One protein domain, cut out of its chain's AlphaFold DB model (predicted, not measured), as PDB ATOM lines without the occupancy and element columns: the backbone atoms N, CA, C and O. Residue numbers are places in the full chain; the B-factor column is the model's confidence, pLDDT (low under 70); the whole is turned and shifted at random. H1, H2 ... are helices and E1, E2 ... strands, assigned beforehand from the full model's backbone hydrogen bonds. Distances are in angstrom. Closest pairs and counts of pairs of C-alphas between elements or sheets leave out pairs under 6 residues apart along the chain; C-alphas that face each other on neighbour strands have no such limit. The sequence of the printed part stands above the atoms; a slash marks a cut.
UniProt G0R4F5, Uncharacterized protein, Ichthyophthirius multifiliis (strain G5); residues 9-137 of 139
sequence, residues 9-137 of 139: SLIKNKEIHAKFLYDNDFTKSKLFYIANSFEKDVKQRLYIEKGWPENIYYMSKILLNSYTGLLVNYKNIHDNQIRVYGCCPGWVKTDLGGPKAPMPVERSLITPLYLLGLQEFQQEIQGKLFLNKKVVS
ATOM      1  N   SER A   9      37.169  32.340 -13.543       93.31
ATOM      2  CA  SER A   9      36.181  31.586 -14.339       93.31
ATOM      3  C   SER A   9      35.833  32.183 -15.718       93.31
ATOM      4  O   SER A   9      35.198  31.517 -16.552       93.31
ATOM      5  N   LEU A  10      36.249  33.424 -15.997       94.19
ATOM      6  CA  LEU A  10      36.183  34.033 -17.330       94.19
ATOM      7  C   LEU A  10      37.262  33.493 -18.287       94.19
ATOM      8  O   LEU A  10      37.073  33.571 -19.497       94.19
ATOM      9  N   ILE A  11      38.355  32.924 -17.769       96.38
ATOM     10  CA  ILE A  11      39.383  32.219 -18.540       96.38
ATOM     11  C   ILE A  11      38.878  30.797 -18.800       96.38
ATOM     12  O   ILE A  11      38.755  29.976 -17.889       96.38
ATOM     13  N   LYS A  12      38.557  30.495 -20.057       96.88
ATOM     14  CA  LYS A  12      38.068  29.175 -20.485       96.88
ATOM     15  C   LYS A  12      39.197  28.189 -20.759       96.88
ATOM     16  O   LYS A  12      38.982  26.981 -20.680       96.88
ATOM     17  N   ASN A  13      40.402  28.691 -21.023       97.00
ATOM     18  CA  ASN A  13      41.603  27.878 -21.106       97.00
ATOM     19  C   ASN A  13      41.894  27.213 -19.755       97.00
ATOM     20  O   ASN A  13      42.277  27.887 -18.798       97.00
ATOM     21  N   LYS A  14      41.733  25.889 -19.678       96.69
ATOM     22  CA  LYS A  14      41.874  25.140 -18.422       96.69
ATOM     23  C   LYS A  14      43.287  25.202 -17.847       96.69
ATOM     24  O   LYS A  14      43.428  25.289 -16.635       96.69
ATOM     25  N   GLU A  15      44.315  25.196 -18.694       96.06
ATOM     26  CA  GLU A  15      45.709  25.246 -18.245       96.06
ATOM     27  C   GLU A  15      46.054  26.609 -17.647       96.06
ATOM     28  O   GLU A  15      46.629  26.691 -16.565       96.06
ATOM     29  N   ILE A  16      45.675  27.698 -18.325       96.19
ATOM     30  CA  ILE A  16      45.903  29.055 -17.815       96.19
ATOM     31  C   ILE A  16      45.067  29.286 -16.556       96.19
ATOM     32  O   ILE A  16      45.586  29.810 -15.578       96.19
ATOM     33  N   HIS A  17      43.802  28.867 -16.551       96.75
ATOM     34  CA  HIS A  17      42.932  28.988 -15.384       96.75
ATOM     35  C   HIS A  17      43.504  28.228 -14.176       96.75
ATOM     36  O   HIS A  17      43.582  28.789 -13.085       96.75
ATOM     37  N   ALA A  18      44.004  27.003 -14.369       96.12
ATOM     38  CA  ALA A  18      44.637  26.227 -13.304       96.12
ATOM     39  C   ALA A  18      45.862  26.931 -12.698       96.12
ATOM     40  O   ALA A  18      46.057  26.850 -11.488       96.12
ATOM     41  N   LYS A  19      46.646  27.679 -13.494       96.12
ATOM     42  CA  LYS A  19      47.770  28.480 -12.970       96.12
ATOM     43  C   LYS A  19      47.313  29.538 -11.964       96.12
ATOM     44  O   LYS A  19      48.018  29.777 -10.996       96.12
ATOM     45  N   PHE A  20      46.148  30.156 -12.169       95.56
ATOM     46  CA  PHE A  20      45.615  31.150 -11.228       95.56
ATOM     47  C   PHE A  20      45.052  30.534  -9.940       95.56
ATOM     48  O   PHE A  20      45.034  31.215  -8.919       95.56
ATOM     49  N   LEU A  21      44.576  29.285  -9.988       93.31
ATOM     50  CA  LEU A  21      43.925  28.625  -8.851       93.31
ATOM     51  C   LEU A  21      44.876  27.782  -7.996       93.31
ATOM     52  O   LEU A  21      44.692  27.700  -6.787       93.31
ATOM     53  N   TYR A  22      45.854  27.119  -8.618       94.19
ATOM     54  CA  TYR A  22      46.561  25.999  -7.986       94.19
ATOM     55  C   TYR A  22      48.092  26.104  -8.038       94.19
ATOM     56  O   TYR A  22      48.774  25.232  -7.502       94.19
ATOM     57  N   ASP A  23      48.665  27.129  -8.682       93.75
ATOM     58  CA  ASP A  23      50.122  27.319  -8.692       93.75
ATOM     59  C   ASP A  23      50.589  27.911  -7.351       93.75
ATOM     60  O   ASP A  23      50.510  29.115  -7.119       93.75
ATOM     61  N   ASN A  24      51.100  27.052  -6.467       89.94
ATOM     62  CA  ASN A  24      51.632  27.456  -5.160       89.94
ATOM     63  C   ASN A  24      52.898  28.331  -5.255       89.94
ATOM     64  O   ASN A  24      53.287  28.947  -4.268       89.94
ATOM     65  N   ASP A  25      53.534  28.397  -6.428       91.81
ATOM     66  CA  ASP A  25      54.696  29.240  -6.719       91.81
ATOM     67  C   ASP A  25      54.323  30.326  -7.748       91.81
ATOM     68  O   ASP A  25      55.083  30.671  -8.657       91.81
ATOM     69  N   PHE A  26      53.096  30.848  -7.686       94.50
ATOM     70  CA  PHE A  26      52.675  31.903  -8.599       94.50
ATOM     71  C   PHE A  26      53.456  33.199  -8.322       94.50
ATOM     72  O   PHE A  26      53.375  33.783  -7.245       94.50
ATOM     73  N   THR A  27      54.224  33.669  -9.308       95.94
ATOM     74  CA  THR A  27      55.119  34.834  -9.181       95.94
ATOM     75  C   THR A  27      54.758  35.946 -10.162       95.94
ATOM     76  O   THR A  27      54.066  35.729 -11.160       95.94
ATOM     77  N   LYS A  28      55.313  37.150  -9.943       96.31
ATOM     78  CA  LYS A  28      55.200  38.267 -10.898       96.31
ATOM     79  C   LYS A  28      55.647  37.851 -12.300       96.31
ATOM     80  O   LYS A  28      54.961  38.160 -13.267       96.31
ATOM     81  N   SER A  29      56.764  37.138 -12.419       97.19
ATOM     82  CA  SER A  29      57.292  36.705 -13.716       97.19
ATOM     83  C   SER A  29      56.323  35.769 -14.445       97.19
ATOM     84  O   SER A  29      56.083  35.958 -15.636       97.19
ATOM     85  N   LYS A  30      55.699  34.820 -13.731       97.69
ATOM     86  CA  LYS A  30      54.664  33.936 -14.298       97.69
ATOM     87  C   LYS A  30      53.415  34.716 -14.722       97.69
ATOM     88  O   LYS A  30      52.902  34.490 -15.817       97.69
ATOM     89  N   LEU A  31      52.962  35.678 -13.917       98.06
ATOM     90  CA  LEU A  31      51.832  36.543 -14.268       98.06
ATOM     91  C   LEU A  31      52.118  37.387 -15.525       98.06
ATOM     92  O   LEU A  31      51.277  37.486 -16.414       98.06
ATOM     93  N   PHE A  32      53.317  37.963 -15.624       97.81
ATOM     94  CA  PHE A  32      53.738  38.758 -16.782       97.81
ATOM     95  C   PHE A  32      53.899  37.894 -18.034       97.81
ATOM     96  O   PHE A  32      53.538  38.326 -19.125       97.81
ATOM     97  N   TYR A  33      54.371  36.656 -17.885       98.06
ATOM     98  CA  TYR A  33      54.372  35.691 -18.980       98.06
ATOM     99  C   TYR A  33      52.951  35.459 -19.518       98.06
ATOM    100  O   TYR A  33      52.739  35.577 -20.721       98.06
ATOM    101  N   ILE A  34      51.967  35.224 -18.639       98.00
ATOM    102  CA  ILE A  34      50.554  35.065 -19.031       98.00
ATOM    103  C   ILE A  34      50.040  36.321 -19.753       98.00
ATOM    104  O   ILE A  34      49.392  36.200 -20.791       98.00
ATOM    105  N   ALA A  35      50.350  37.519 -19.245       98.00
ATOM    106  CA  ALA A  35      49.959  38.778 -19.879       98.00
ATOM    107  C   ALA A  35      50.536  38.924 -21.300       98.00
ATOM    108  O   ALA A  35      49.804  39.250 -22.235       98.00
ATOM    109  N   ASN A  36      51.820  38.608 -21.481       98.25
ATOM    110  CA  ASN A  36      52.486  38.654 -22.784       98.25
ATOM    111  C   ASN A  36      51.928  37.596 -23.751       98.25
ATOM    112  O   ASN A  36      51.767  37.867 -24.943       98.25
ATOM    113  N   SER A  37      51.606  36.394 -23.258       97.75
ATOM    114  CA  SER A  37      50.937  35.355 -24.052       97.75
ATOM    115  C   SER A  37      49.562  35.817 -24.531       97.75
ATOM    116  O   SER A  37      49.257  35.673 -25.714       97.75
ATOM    117  N   PHE A  38      48.767  36.431 -23.650       97.56
ATOM    118  CA  PHE A  38      47.475  37.005 -24.016       97.56
ATOM    119  C   PHE A  38      47.620  38.088 -25.090       97.56
ATOM    120  O   PHE A  38      46.926  38.042 -26.102       97.56
ATOM    121  N   GLU A  39      48.552  39.030 -24.923       97.19
ATOM    122  CA  GLU A  39      48.792  40.087 -25.911       97.19
ATOM    123  C   GLU A  39      49.174  39.512 -27.285       97.19
ATOM    124  O   GLU A  39      48.653  39.944 -28.318       97.19
ATOM    125  N   LYS A  40      50.051  38.501 -27.307       98.00
ATOM    126  CA  LYS A  40      50.431  37.793 -28.534       98.00
ATOM    127  C   LYS A  40      49.217  37.139 -29.199       98.00
ATOM    128  O   LYS A  40      49.031  37.295 -30.405       98.00
ATOM    129  N   ASP A  41      48.386  36.451 -28.427       97.12
ATOM    130  CA  ASP A  41      47.208  35.752 -28.942       97.12
ATOM    131  C   ASP A  41      46.118  36.720 -29.426       97.12
ATOM    132  O   ASP A  41      45.446  36.442 -30.421       97.12
ATOM    133  N   VAL A  42      45.983  37.892 -28.797       95.94
ATOM    134  CA  VAL A  42      45.125  38.983 -29.287       95.94
ATOM    135  C   VAL A  42      45.629  39.504 -30.633       95.94
ATOM    136  O   VAL A  42      44.840  39.598 -31.575       95.94
ATOM    137  N   LYS A  43      46.938  39.774 -30.775       96.56
ATOM    138  CA  LYS A  43      47.543  40.225 -32.049       96.56
ATOM    139  C   LYS A  43      47.343  39.215 -33.181       96.56
ATOM    140  O   LYS A  43      47.166  39.609 -34.329       96.56
ATOM    141  N   GLN A  44      47.335  37.926 -32.853       97.25
ATOM    142  CA  GLN A  44      47.107  36.834 -33.803       97.25
ATOM    143  C   GLN A  44      45.620  36.507 -34.021       97.25
ATOM    144  O   GLN A  44      45.311  35.644 -34.834       97.25
ATOM    145  N   ARG A  45      44.695  37.193 -33.329       95.62
ATOM    146  CA  ARG A  45      43.244  36.916 -33.331       95.62
ATOM    147  C   ARG A  45      42.870  35.500 -32.868       95.62
ATOM    148  O   ARG A  45      41.793  35.014 -33.186       95.62
ATOM    149  N   LEU A  46      43.725  34.872 -32.063       95.75
ATOM    150  CA  LEU A  46      43.534  33.518 -31.531       95.75
ATOM    151  C   LEU A  46      42.942  33.511 -30.116       95.75
ATOM    152  O   LEU A  46      42.745  32.447 -29.537       95.75
ATOM    153  N   TYR A  47      42.691  34.679 -29.517       94.12
ATOM    154  CA  TYR A  47      42.367  34.762 -28.092       94.12
ATOM    155  C   TYR A  47      41.067  34.022 -27.711       94.12
ATOM    156  O   TYR A  47      41.043  33.333 -26.695       94.12
ATOM    157  N   ILE A  48      40.022  34.092 -28.544       93.69
ATOM    158  CA  ILE A  48      38.758  33.369 -28.314       93.69
ATOM    159  C   ILE A  48      38.977  31.856 -28.429       93.69
ATOM    160  O   ILE A  48      38.619  31.115 -27.518       93.69
ATOM    161  N   GLU A  49      39.615  31.403 -29.514       95.81
ATOM    162  CA  GLU A  49      39.911  29.984 -29.768       95.81
ATOM    163  C   GLU A  49      40.751  29.371 -28.643       95.81
ATOM    164  O   GLU A  49      40.467  28.278 -28.157       95.81
ATOM    165  N   LYS A  50      41.749  30.115 -28.161       96.75
ATOM    166  CA  LYS A  50      42.615  29.693 -27.059       96.75
ATOM    167  C   LYS A  50      41.967  29.825 -25.685       96.75
ATOM    168  O   LYS A  50      42.628  29.523 -24.695       96.75
ATOM    169  N   GLY A  51      40.705  30.243 -25.602       96.81
ATOM    170  CA  GLY A  51      39.932  30.288 -24.364       96.81
ATOM    171  C   GLY A  51      40.294  31.441 -23.425       96.81
ATOM    172  O   GLY A  51      40.090  31.329 -22.215       96.81
ATOM    173  N   TRP A  52      40.842  32.539 -23.939       96.94
ATOM    174  CA  TRP A  52      40.974  33.778 -23.173       96.94
ATOM    175  C   TRP A  52      39.609  34.471 -23.015       96.94
ATOM    176  O   TRP A  52      38.691  34.199 -23.792       96.94
ATOM    177  N   PRO A  53      39.441  35.385 -22.041       93.69
ATOM    178  CA  PRO A  53      38.219  36.172 -21.936       93.69
ATOM    179  C   PRO A  53      37.938  36.952 -23.228       93.69
ATOM    180  O   PRO A  53      38.813  37.655 -23.731       93.69
ATOM    181  N   GLU A  54      36.699  36.887 -23.726       87.25
ATOM    182  CA  GLU A  54      36.279  37.619 -24.933       87.25
ATOM    183  C   GLU A  54      36.438  39.137 -24.779       87.25
ATOM    184  O   GLU A  54      36.768  39.860 -25.714       87.25
ATOM    185  N   ASN A  55      36.218  39.636 -23.563       90.06
ATOM    186  CA  ASN A  55      36.404  41.036 -23.244       90.06
ATOM    187  C   ASN A  55      37.810  41.265 -22.678       90.06
ATOM    188  O   ASN A  55      38.100  40.901 -21.536       90.06
ATOM    189  N   ILE A  56      38.652  41.947 -23.454       91.62
ATOM    190  CA  ILE A  56      40.036  42.304 -23.099       91.62
ATOM    191  C   ILE A  56      40.102  43.071 -21.768       91.62
ATOM    192  O   ILE A  56      41.038  42.889 -20.988       91.62
ATOM    193  N   TYR A  57      39.079  43.877 -21.455       91.62
ATOM    194  CA  TYR A  57      38.973  44.566 -20.166       91.62
ATOM    195  C   TYR A  57      38.898  43.585 -18.986       91.62
ATOM    196  O   TYR A  57      39.463  43.847 -17.928       91.62
ATOM    197  N   TYR A  58      38.232  42.436 -19.141       92.94
ATOM    198  CA  TYR A  58      38.210  41.430 -18.079       92.94
ATOM    199  C   TYR A  58      39.586  40.819 -17.865       92.94
ATOM    200  O   TYR A  58      39.993  40.677 -16.717       92.94
ATOM    201  N   MET A  59      40.327  40.532 -18.937       95.25
ATOM    202  CA  MET A  59      41.682  40.009 -18.788       95.25
ATOM    203  C   MET A  59      42.607  41.028 -18.110       95.25
ATOM    204  O   MET A  59      43.346  40.662 -17.199       95.25
ATOM    205  N   SER A  60      42.520  42.318 -18.459       95.12
ATOM    206  CA  SER A  60      43.336  43.349 -17.800       95.12
ATOM    207  C   SER A  60      43.023  43.481 -16.305       95.12
ATOM    208  O   SER A  60      43.936  43.651 -15.497       95.12
ATOM    209  N   LYS A  61      41.750  43.345 -15.910       95.81
ATOM    210  CA  LYS A  61      41.341  43.357 -14.500       95.81
ATOM    211  C   LYS A  61      41.702  42.075 -13.754       95.81
ATOM    212  O   LYS A  61      42.126  42.189 -12.610       95.81
ATOM    213  N   ILE A  62      41.631  40.902 -14.387       96.19
ATOM    214  CA  ILE A  62      42.157  39.650 -13.816       96.19
ATOM    215  C   ILE A  62      43.640  39.822 -13.484       96.19
ATOM    216  O   ILE A  62      44.032  39.638 -12.336       96.19
ATOM    217  N   LEU A  63      44.448  40.263 -14.457       96.88
ATOM    218  CA  LEU A  63      45.887  40.463 -14.270       96.88
ATOM    219  C   LEU A  63      46.188  41.469 -13.149       96.88
ATOM    220  O   LEU A  63      47.042  41.209 -12.304       96.88
ATOM    221  N   LEU A  64      45.467  42.596 -13.106       96.94
ATOM    222  CA  LEU A  64      45.622  43.607 -12.058       96.94
ATOM    223  C   LEU A  64      45.274  43.060 -10.664       96.94
ATOM    224  O   LEU A  64      46.017  43.287  -9.707       96.94
ATOM    225  N   ASN A  65      44.161  42.337 -10.546       95.88
ATOM    226  CA  ASN A  65      43.718  41.761  -9.280       95.88
ATOM    227  C   ASN A  65      44.703  40.693  -8.784       95.88
ATOM    228  O   ASN A  65      45.079  40.705  -7.615       95.88
ATOM    229  N   SER A  66      45.202  39.826  -9.670       96.38
ATOM    230  CA  SER A  66      46.230  38.842  -9.315       96.38
ATOM    231  C   SER A  66      47.548  39.507  -8.916       96.38
ATOM    232  O   SER A  66      48.174  39.095  -7.944       96.38
ATOM    233  N   TYR A  67      47.959  40.576  -9.609       97.25
ATOM    234  CA  TYR A  67      49.160  41.325  -9.231       97.25
ATOM    235  C   TYR A  67      49.028  41.976  -7.852       97.25
ATOM    236  O   TYR A  67      49.980  41.977  -7.079       97.25
ATOM    237  N   THR A  68      47.839  42.480  -7.522       96.31
ATOM    238  CA  THR A  68      47.532  43.043  -6.201       96.31
ATOM    239  C   THR A  68      47.774  42.020  -5.090       96.31
ATOM    240  O   THR A  68      48.411  42.350  -4.092       96.31
ATOM    241  N   GLY A  69      47.350  40.769  -5.293       94.81
ATOM    242  CA  GLY A  69      47.641  39.668  -4.374       94.81
ATOM    243  C   GLY A  69      49.133  39.339  -4.274       94.81
ATOM    244  O   GLY A  69      49.617  39.048  -3.190       94.81
ATOM    245  N   LEU A  70      49.894  39.442  -5.368       95.88
ATOM    246  CA  LEU A  70      51.344  39.196  -5.357       95.88
ATOM    247  C   LEU A  70      52.145  40.300  -4.659       95.88
ATOM    248  O   LEU A  70      53.173  40.012  -4.047       95.88
ATOM    249  N   LEU A  71      51.694  41.556  -4.749       96.06
ATOM    250  CA  LEU A  71      52.378  42.708  -4.154       96.06
ATOM    251  C   LEU A  71      52.563  42.572  -2.641       96.06
ATOM    252  O   LEU A  71      53.535  43.093  -2.103       96.06
ATOM    253  N   VAL A  72      51.676  41.851  -1.959       94.88
ATOM    254  CA  VAL A  72      51.725  41.672  -0.499       94.88
ATOM    255  C   VAL A  72      52.988  40.947  -0.033       94.88
ATOM    256  O   VAL A  72      53.450  41.174   1.080       94.88
ATOM    257  N   ASN A  73      53.567  40.113  -0.901       92.88
ATOM    258  CA  ASN A  73      54.752  39.306  -0.608       92.88
ATOM    259  C   ASN A  73      56.059  40.077  -0.831       92.88
ATOM    260  O   ASN A  73      57.150  39.540  -0.645       92.88
ATOM    261  N   TYR A  74      55.983  41.329  -1.280       95.31
ATOM    262  CA  TYR A  74      57.167  42.132  -1.542       95.31
ATOM    263  C   TYR A  74      57.754  42.585  -0.215       95.31
ATOM    264  O   TYR A  74      57.053  43.182   0.597       95.31
ATOM    265  N   LYS A  75      59.059  42.366  -0.019       95.19
ATOM    266  CA  LYS A  75      59.765  42.682   1.233       95.19
ATOM    267  C   LYS A  75      59.466  44.096   1.741       95.19
ATOM    268  O   LYS A  75      59.139  44.278   2.901       95.19
ATOM    269  N   ASN A  76      59.508  45.102   0.870       95.62
ATOM    270  CA  ASN A  76      59.229  46.485   1.256       95.62
ATOM    271  C   ASN A  76      57.753  46.747   1.598       95.62
ATOM    272  O   ASN A  76      57.477  47.682   2.339       95.62
ATOM    273  N   ILE A  77      56.813  45.974   1.054       95.69
ATOM    274  CA  ILE A  77      55.389  46.067   1.400       95.69
ATOM    275  C   ILE A  77      55.153  45.395   2.751       95.69
ATOM    276  O   ILE A  77      54.569  46.004   3.644       95.69
ATOM    277  N   HIS A  78      55.668  44.176   2.904       91.94
ATOM    278  CA  HIS A  78      55.533  43.362   4.104       91.94
ATOM    279  C   HIS A  78      56.214  44.005   5.322       91.94
ATOM    280  O   HIS A  78      55.557  44.256   6.330       91.94
ATOM    281  N   ASP A  79      57.501  44.353   5.215       94.12
ATOM    282  CA  ASP A  79      58.302  44.872   6.335       94.12
ATOM    283  C   ASP A  79      57.796  46.232   6.843       94.12
ATOM    284  O   ASP A  79      57.941  46.542   8.021       94.12
ATOM    285  N   ASN A  80      57.184  47.038   5.968       94.69
ATOM    286  CA  ASN A  80      56.625  48.347   6.324       94.69
ATOM    287  C   ASN A  80      55.113  48.301   6.603       94.69
ATOM    288  O   ASN A  80      54.491  49.356   6.713       94.69
ATOM    289  N   GLN A  81      54.505  47.108   6.662       91.50
ATOM    290  CA  GLN A  81      53.064  46.923   6.881       91.50
ATOM    291  C   GLN A  81      52.188  47.768   5.936       91.50
ATOM    292  O   GLN A  81      51.126  48.278   6.306       91.50
ATOM    293  N   ILE A  82      52.621  47.919   4.679       94.81
ATOM    294  CA  ILE A  82      51.863  48.657   3.671       94.81
ATOM    295  C   ILE A  82      50.610  47.850   3.318       94.81
ATOM    296  O   ILE A  82      50.652  46.662   2.994       94.81
ATOM    297  N   ARG A  83      49.457  48.515   3.380       95.88
ATOM    298  CA  ARG A  83      48.156  47.915   3.082       95.88
ATOM    299  C   ARG A  83      47.868  47.985   1.588       95.88
ATOM    300  O   ARG A  83      47.879  49.065   1.003       95.88
ATOM    301  N   VAL A  84      47.606  46.834   0.980       96.94
ATOM    302  CA  VAL A  84      47.368  46.674  -0.454       96.94
ATOM    303  C   VAL A  84      46.028  45.977  -0.649       96.94
ATOM    304  O   VAL A  84      45.808  44.864  -0.183       96.94
ATOM    305  N   TYR A  85      45.116  46.619  -1.371       97.12
ATOM    306  CA  TYR A  85      43.787  46.073  -1.626       97.12
ATOM    307  C   TYR A  85      43.371  46.333  -3.066       97.12
ATOM    308  O   TYR A  85      43.623  47.405  -3.620       97.12
ATOM    309  N   GLY A  86      42.664  45.373  -3.650       95.75
ATOM    310  CA  GLY A  86      41.891  45.606  -4.860       95.75
ATOM    311  C   GLY A  86      40.531  46.170  -4.468       95.75
ATOM    312  O   GLY A  86      39.935  45.736  -3.480       95.75
ATOM    313  N   CYS A  87      39.976  47.088  -5.254       94.81
ATOM    314  CA  CYS A  87      38.587  47.503  -5.076       94.81
ATOM    315  C   CYS A  87      37.848  47.588  -6.412       94.81
ATOM    316  O   CYS A  87      38.372  48.061  -7.420       94.81
ATOM    317  N   CYS A  88      36.605  47.113  -6.410       93.81
ATOM    318  CA  CYS A  88      35.669  47.280  -7.503       93.81
ATOM    319  C   CYS A  88      34.640  48.351  -7.106       93.81
ATOM    320  O   CYS A  88      33.904  48.155  -6.133       93.81
ATOM    321  N   PRO A  89      34.551  49.467  -7.851       92.88
ATOM    322  CA  PRO A  89      33.618  50.552  -7.553       92.88
ATOM    323  C   PRO A  89      32.157  50.216  -7.899       92.88
ATOM    324  O   PRO A  89      31.273  51.026  -7.644       92.88
ATOM    325  N   GLY A  90      31.881  49.051  -8.494       91.56
ATOM    326  CA  GLY A  90      30.578  48.745  -9.087       91.56
ATOM    327  C   GLY A  90      30.402  49.383 -10.471       91.56
ATOM    328  O   GLY A  90      31.356  49.886 -11.064       91.56
ATOM    329  N   TRP A  91      29.195  49.281 -11.046       92.75
ATOM    330  CA  TRP A  91      28.897  49.843 -12.371       92.75
ATOM    331  C   TRP A  91      28.419  51.285 -12.219       92.75
ATOM    332  O   TRP A  91      27.248  51.527 -11.920       92.75
ATOM    333  N   VAL A  92      29.357  52.218 -12.382       94.56
ATOM    334  CA  VAL A  92      29.204  53.639 -12.039       94.56
ATOM    335  C   VAL A  92      28.841  54.486 -13.255       94.56
ATOM    336  O   VAL A  92      29.346  54.240 -14.347       94.56
ATOM    337  N   LYS A  93      28.000  55.504 -13.064       95.25
ATOM    338  CA  LYS A  93      27.581  56.483 -14.072       95.25
ATOM    339  C   LYS A  93      28.690  57.496 -14.358       95.25
ATOM    340  O   LYS A  93      28.643  58.641 -13.927       95.25
ATOM    341  N   THR A  94      29.699  57.023 -15.074       94.75
ATOM    342  CA  THR A  94      30.819  57.789 -15.635       94.75
ATOM    343  C   THR A  94      30.836  57.626 -17.153       94.75
ATOM    344  O   THR A  94      30.085  56.806 -17.684       94.75
ATOM    345  N   ASP A  95      31.728  58.320 -17.859       95.69
ATOM    346  CA  ASP A  95      31.897  58.132 -19.309       95.69
ATOM    347  C   ASP A  95      32.224  56.673 -19.671       95.69
ATOM    348  O   ASP A  95      31.685  56.132 -20.635       95.69
ATOM    349  N   LEU A  96      33.032  55.990 -18.848       92.25
ATOM    350  CA  LEU A  96      33.377  54.577 -19.044       92.25
ATOM    351  C   LEU A  96      32.203  53.629 -18.743       92.25
ATOM    352  O   LEU A  96      32.052  52.601 -19.402       92.25
ATOM    353  N   GLY A  97      31.389  53.930 -17.728       91.38
ATOM    354  CA  GLY A  97      30.236  53.097 -17.371       91.38
ATOM    355  C   GLY A  97      28.988  53.373 -18.214       91.38
ATOM    356  O   GLY A  97      28.132  52.496 -18.353       91.38
ATOM    357  N   GLY A  98      28.898  54.558 -18.815       94.25
ATOM    358  CA  GLY A  98      27.793  55.001 -19.647       94.25
ATOM    359  C   GLY A  98      26.549  55.442 -18.862       94.25
ATOM    360  O   GLY A  98      26.421  55.218 -17.654       94.25
ATOM    361  N   PRO A  99      25.563  56.035 -19.556       94.12
ATOM    362  CA  PRO A  99      24.387  56.641 -18.925       94.12
ATOM    363  C   PRO A  99      23.435  55.626 -18.277       94.12
ATOM    364  O   PRO A  99      22.632  56.008 -17.429       94.12
ATOM    365  N   LYS A 100      23.522  54.345 -18.671       95.06
ATOM    366  CA  LYS A 100      22.712  53.232 -18.140       95.06
ATOM    367  C   LYS A 100      23.278  52.623 -16.854       95.06
ATOM    368  O   LYS A 100      22.653  51.724 -16.295       95.06
ATOM    369  N   ALA A 101      24.453  53.057 -16.409       93.69
ATOM    370  CA  ALA A 101      25.031  52.556 -15.177       93.69
ATOM    371  C   ALA A 101      24.130  52.916 -13.978       93.69
ATOM    372  O   ALA A 101      23.742  54.079 -13.832       93.69
ATOM    373  N   PRO A 102      23.786  51.946 -13.113       92.62
ATOM    374  CA  PRO A 102      22.813  52.156 -12.046       92.62
ATOM    375  C   PRO A 102      23.388  52.915 -10.844       92.62
ATOM    376  O   PRO A 102      22.628  53.434 -10.029       92.62
ATOM    377  N   MET A 103      24.716  52.943 -10.685       92.94
ATOM    378  CA  MET A 103      25.355  53.521  -9.506       92.94
ATOM    379  C   MET A 103      25.814  54.962  -9.771       92.94
ATOM    380  O   MET A 103      26.559  55.182 -10.725       92.94
ATOM    381  N   PRO A 104      25.440  55.945  -8.935       94.31
ATOM    382  CA  PRO A 104      25.998  57.293  -9.019       94.31
ATOM    383  C   PRO A 104      27.457  57.323  -8.529       94.31
ATOM    384  O   PRO A 104      27.896  56.429  -7.796       94.31
ATOM    385  N   VAL A 105      28.215  58.344  -8.937       93.50
ATOM    386  CA  VAL A 105      29.661  58.458  -8.671       93.50
ATOM    387  C   VAL A 105      29.961  58.476  -7.176       93.50
ATOM    388  O   VAL A 105      30.847  57.758  -6.718       93.50
ATOM    389  N   GLU A 106      29.171  59.198  -6.395       93.31
ATOM    390  CA  GLU A 106      29.338  59.368  -4.950       93.31
ATOM    391  C   GLU A 106      29.291  58.016  -4.226       93.31
ATOM    392  O   GLU A 106      30.081  57.742  -3.321       93.31
ATOM    393  N   ARG A 107      28.407  57.112  -4.671       92.00
ATOM    394  CA  ARG A 107      28.254  55.780  -4.071       92.00
ATOM    395  C   ARG A 107      29.442  54.862  -4.370       92.00
ATOM    396  O   ARG A 107      29.730  53.965  -3.579       92.00
ATOM    397  N   SER A 108      30.154  55.096  -5.470       92.06
ATOM    398  CA  SER A 108      31.320  54.294  -5.850       92.06
ATOM    399  C   SER A 108      32.516  54.466  -4.906       92.06
ATOM    400  O   SER A 108      33.338  53.558  -4.768       92.06
ATOM    401  N   LEU A 109      32.570  55.590  -4.181       93.25
ATOM    402  CA  LEU A 109      33.640  55.918  -3.235       93.25
ATOM    403  C   LEU A 109      33.549  55.124  -1.927       93.25
ATOM    404  O   LEU A 109      34.524  55.039  -1.187       93.25
ATOM    405  N   ILE A 110      32.405  54.495  -1.648       93.56
ATOM    406  CA  ILE A 110      32.138  53.809  -0.379       93.56
ATOM    407  C   ILE A 110      33.178  52.725  -0.062       93.56
ATOM    408  O   ILE A 110      33.595  52.605   1.089       93.56
ATOM    409  N   THR A 111      33.571  51.911  -1.049       94.75
ATOM    410  CA  THR A 111      34.548  50.828  -0.824       94.75
ATOM    411  C   THR A 111      35.978  51.370  -0.689       94.75
ATOM    412  O   THR A 111      36.621  51.020   0.298       94.75
ATOM    413  N   PRO A 112      36.474  52.249  -1.585       94.50
ATOM    414  CA  PRO A 112      37.770  52.904  -1.395       94.50
ATOM    415  C   PRO A 112      37.901  53.636  -0.052       94.50
ATOM    416  O   PRO A 112      38.875  53.420   0.662       94.50
ATOM    417  N   LEU A 113      36.906  54.443   0.336       96.00
ATOM    418  CA  LEU A 113      36.927  55.187   1.603       96.00
ATOM    419  C   LEU A 113      36.903  54.259   2.821       96.00
ATOM    420  O   LEU A 113      37.597  54.516   3.798       96.00
ATOM    421  N   TYR A 114      36.143  53.161   2.754       96.00
ATOM    422  CA  TYR A 114      36.163  52.130   3.791       96.00
ATOM    423  C   TYR A 114      37.568  51.542   3.982       96.00
ATOM    424  O   TYR A 114      38.032  51.456   5.113       96.00
ATOM    425  N   LEU A 115      38.255  51.189   2.890       96.38
ATOM    426  CA  LEU A 115      39.602  50.612   2.945       96.38
ATOM    427  C   LEU A 115      40.643  51.612   3.463       96.38
ATOM    428  O   LEU A 115      41.508  51.235   4.250       96.38
ATOM    429  N   LEU A 116      40.540  52.885   3.064       95.25
ATOM    430  CA  LEU A 116      41.400  53.960   3.570       95.25
ATOM    431  C   LEU A 116      41.202  54.204   5.073       95.25
ATOM    432  O   LEU A 116      42.162  54.504   5.776       95.25
ATOM    433  N   GLY A 117      39.964  54.070   5.557       95.62
ATOM    434  CA  GLY A 117      39.588  54.322   6.948       95.62
ATOM    435  C   GLY A 117      39.876  53.182   7.928       95.62
ATOM    436  O   GLY A 117      39.653  53.362   9.125       95.62
ATOM    437  N   LEU A 118      40.355  52.022   7.461       94.50
ATOM    438  CA  LEU A 118      40.794  50.943   8.350       94.50
ATOM    439  C   LEU A 118      41.909  51.478   9.269       94.50
ATOM    440  O   LEU A 118      42.818  52.166   8.806       94.50
ATOM    441  N   GLN A 119      41.834  51.195  10.566       89.62
ATOM    442  CA  GLN A 119      42.820  51.690  11.540       89.62
ATOM    443  C   GLN A 119      43.975  50.705  11.719       89.62
ATOM    444  O   GLN A 119      45.129  51.102  11.840       89.62
ATOM    445  N   GLU A 120      43.664  49.412  11.673       90.56
ATOM    446  CA  GLU A 120      44.612  48.344  11.961       90.56
ATOM    447  C   GLU A 120      45.010  47.592  10.692       90.56
ATOM    448  O   GLU A 120      44.253  47.496   9.717       90.56
ATOM    449  N   PHE A 121      46.226  47.053  10.712       92.25
ATOM    450  CA  PHE A 121      46.682  46.117   9.700       92.25
ATOM    451  C   PHE A 121      46.001  44.760   9.911       92.25
ATOM    452  O   PHE A 121      46.036  44.204  11.004       92.25
ATOM    453  N   GLN A 122      45.406  44.224   8.846       93.38
ATOM    454  CA  GLN A 122      44.657  42.968   8.861       93.38
ATOM    455  C   GLN A 122      45.228  42.028   7.797       93.38
ATOM    456  O   GLN A 122      45.023  42.227   6.592       93.38
ATOM    457  N   GLN A 123      45.982  41.020   8.240       92.62
ATOM    458  CA  GLN A 123      46.680  40.078   7.361       92.62
ATOM    459  C   GLN A 123      45.697  39.254   6.515       92.62
ATOM    460  O   GLN A 123      45.955  38.950   5.355       92.62
ATOM    461  N   GLU A 124      44.541  38.918   7.076       94.62
ATOM    462  CA  GLU A 124      43.510  38.078   6.480       94.62
ATOM    463  C   GLU A 124      42.791  38.724   5.293       94.62
ATOM    464  O   GLU A 124      42.151  38.014   4.517       94.62
ATOM    465  N   ILE A 125      42.883  40.044   5.123       95.69
ATOM    466  CA  ILE A 125      42.297  40.764   3.984       95.69
ATOM    467  C   ILE A 125      43.331  41.383   3.039       95.69
ATOM    468  O   ILE A 125      42.963  41.949   2.007       95.69
ATOM    469  N   GLN A 126      44.611  41.276   3.375       95.88
ATOM    470  CA  GLN A 126      45.715  41.813   2.594       95.88
ATOM    471  C   GLN A 126      45.729  41.220   1.171       95.88
ATOM    472  O   GLN A 126      45.525  40.022   0.977       95.88
ATOM    473  N   GLY A 127      45.904  42.070   0.156       96.12
ATOM    474  CA  GLY A 127      45.918  41.679  -1.260       96.12
ATOM    475  C   GLY A 127      44.574  41.236  -1.838       96.12
ATOM    476  O   GLY A 127      44.513  40.874  -3.014       96.12
ATOM    477  N   LYS A 128      43.488  41.252  -1.053       96.44
ATOM    478  CA  LYS A 128      42.168  40.803  -1.509       96.44
ATOM    479  C   LYS A 128      41.417  41.894  -2.267       96.44
ATOM    480  O   LYS A 128      41.678  43.090  -2.124       96.44
ATOM    481  N   LEU A 129      40.452  41.461  -3.076       96.56
ATOM    482  CA  LEU A 129      39.555  42.337  -3.819       96.56
ATOM    483  C   LEU A 129      38.272  42.599  -3.031       96.56
ATOM    484  O   LEU A 129      37.649  41.673  -2.515       96.56
ATOM    485  N   PHE A 130      37.844  43.858  -3.007       96.31
ATOM    486  CA  PHE A 130      36.635  44.294  -2.326       96.31
ATOM    487  C   PHE A 130      35.560  44.805  -3.283       96.31
ATOM    488  O   PHE A 130      35.842  45.555  -4.218       96.31
ATOM    489  N   LEU A 131      34.305  44.478  -2.987       93.12
ATOM    490  CA  LEU A 131      33.111  45.074  -3.581       93.12
ATOM    491  C   LEU A 131      32.099  45.332  -2.466       93.12
ATOM    492  O   LEU A 131      31.802  44.439  -1.676       93.12
ATOM    493  N   ASN A 132      31.548  46.544  -2.403       92.81
ATOM    494  CA  ASN A 132      30.592  46.937  -1.363       92.81
ATOM    495  C   ASN A 132      31.102  46.622   0.059       92.81
ATOM    496  O   ASN A 132      30.369  46.064   0.874       92.81
ATOM    497  N   LYS A 133      32.370  46.965   0.338       94.94
ATOM    498  CA  LYS A 133      33.083  46.699   1.608       94.94
ATOM    499  C   LYS A 133      33.269  45.220   1.978       94.94
ATOM    500  O   LYS A 133      33.718  44.926   3.079       94.94
ATOM    501  N   LYS A 134      32.951  44.284   1.083       95.12
ATOM    502  CA  LYS A 134      33.112  42.845   1.317       95.12
ATOM    503  C   LYS A 134      34.216  42.286   0.437       95.12
ATOM    504  O   LYS A 134      34.314  42.663  -0.730       95.12
ATOM    505  N   VAL A 135      35.000  41.370   0.994       96.00
ATOM    506  CA  VAL A 135      35.946  40.557   0.227       96.00
ATOM    507  C   VAL A 135      35.175  39.738  -0.805       96.00
ATOM    508  O   VAL A 135      34.135  39.155  -0.493       96.00
ATOM    509  N   VAL A 136      35.692  39.681  -2.028       94.19
ATOM    510  CA  VAL A 136      35.155  38.847  -3.101       94.19
ATOM    511  C   VAL A 136      36.232  37.886  -3.577       94.19
ATOM    512  O   VAL A 136      37.372  38.290  -3.798       94.19
ATOM    513  N   SER A 137      35.855  36.619  -3.756       92.12
ATOM    514  CA  SER A 137      36.746  35.633  -4.361       92.12
ATOM    515  C   SER A 137      36.935  35.907  -5.854       92.12
ATOM    516  O   SER A 137      35.972  36.216  -6.571       92.12
TER     517      SER A 137
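AT A GLANCE: This is residues 9 to 137 of the 139 residues of an uncharacterized protein of Ichthyophthirius multifiliis (strain G5) (UniProt G0R4F5). A small three-stranded sheet, E1 E2 E3, has H6 over it, and H3, near the domain's middle, packs on the same sheet with its residues 61 to 69; beyond H3, H2 folds back alongside as the other leg of a helical hairpin, and the centres of H1, H2 and H3 make a triangle. Long stretches without named elements link these parts, and residues 89 to 104 reach as far as 25 A from the mean of the C-alphas. The printed part has 129 residues with six named helices and three named strands, in the order H1 H2 H3 H4 E1 H5 H6 E2 E3; the sheet, E1 E2 E3, is mixed, and the class is mostly helix. The whole is only just compact, close to loose, with a radius of gyration of the C-alphas of 16.5 A, and flat, spanning 46 by 43 by 20 A.

HOW THE PARTS SIT: In the sheet, E1, residues 86 to 88, and E2, residues 129 to 131, are parallel, with N 88 and O 130 at 2.8 A, within hydrogen-bond range. E2 and E3, residues 134 to 136, form an antiparallel hairpin, with N 136 and O 129 at 2.8 A. H6, residues 110 to 116, is on the sheet at a height over the sheet of 8.9 A, and runs along the strands at 16 degrees to E2 on the local plane; the closest C-alphas of H6 and E2 are those of Thr 111 and Leu 131, 6.5 A apart. With H5, residues 105 to 108, it completes a strand-helix-strand unit, two parallel neighbour strands with helices between them along the chain: E1, H5 H6, E2, with a left-handed crossover. H3, residues 56 to 71, is also on the sheet; its closest C-alpha pair with E1 is Asn 65 and Gly 86, 6.1 A. H2, residues 28 to 43, and H3 touch as a helical hairpin, at a shallow tilt of 9 degrees, opposite ways; their closest C-alphas, of Lys 28 and Leu 70, are 6.8 A apart, and H2 touches H3 with residues 28 to 35 alone, H3 touches H2 with residues 63 to 70 alone. H1, residues 14 to 22, is close but not clearly touching H2, with the C-alphas of Ile 16 and Ile 34 7.7 A apart. H4, residues 75 to 79, is close but not clearly touching H3, with the C-alphas of Ile 77 and Leu 71 7.2 A apart. In H1, H2, H3, H4 and H6 every O i to N i+4 pair is within hydrogen-bond range; H5 is too short for such a pair.

IN THESE COORDINATES: H1 begins at C-alpha 14, (41.874, 25.140, -18.422), and is 11.5 A long. H2 and H3 are each 22.6 A from first to last C-alpha, and H3 begins at (40.036, 42.304, -23.099). H4 measures 5.7 A, H5 5.3 A and H6 10.1 A. E1 and E2 are each 7.0 A long and E3 is 6.3 A, ending at C-alpha 136, (35.155, 38.847, -3.101).

THE WHOLE: The two C-alphas farthest apart, those of Gln 44 and Gln 119, are 47.9 A apart. The printed part has no cut. The links H2 to H3, E1 to H5 and H6 to E2 are long. The mean pLDDT of the printed part is 94.9, and no printed residue is under 70.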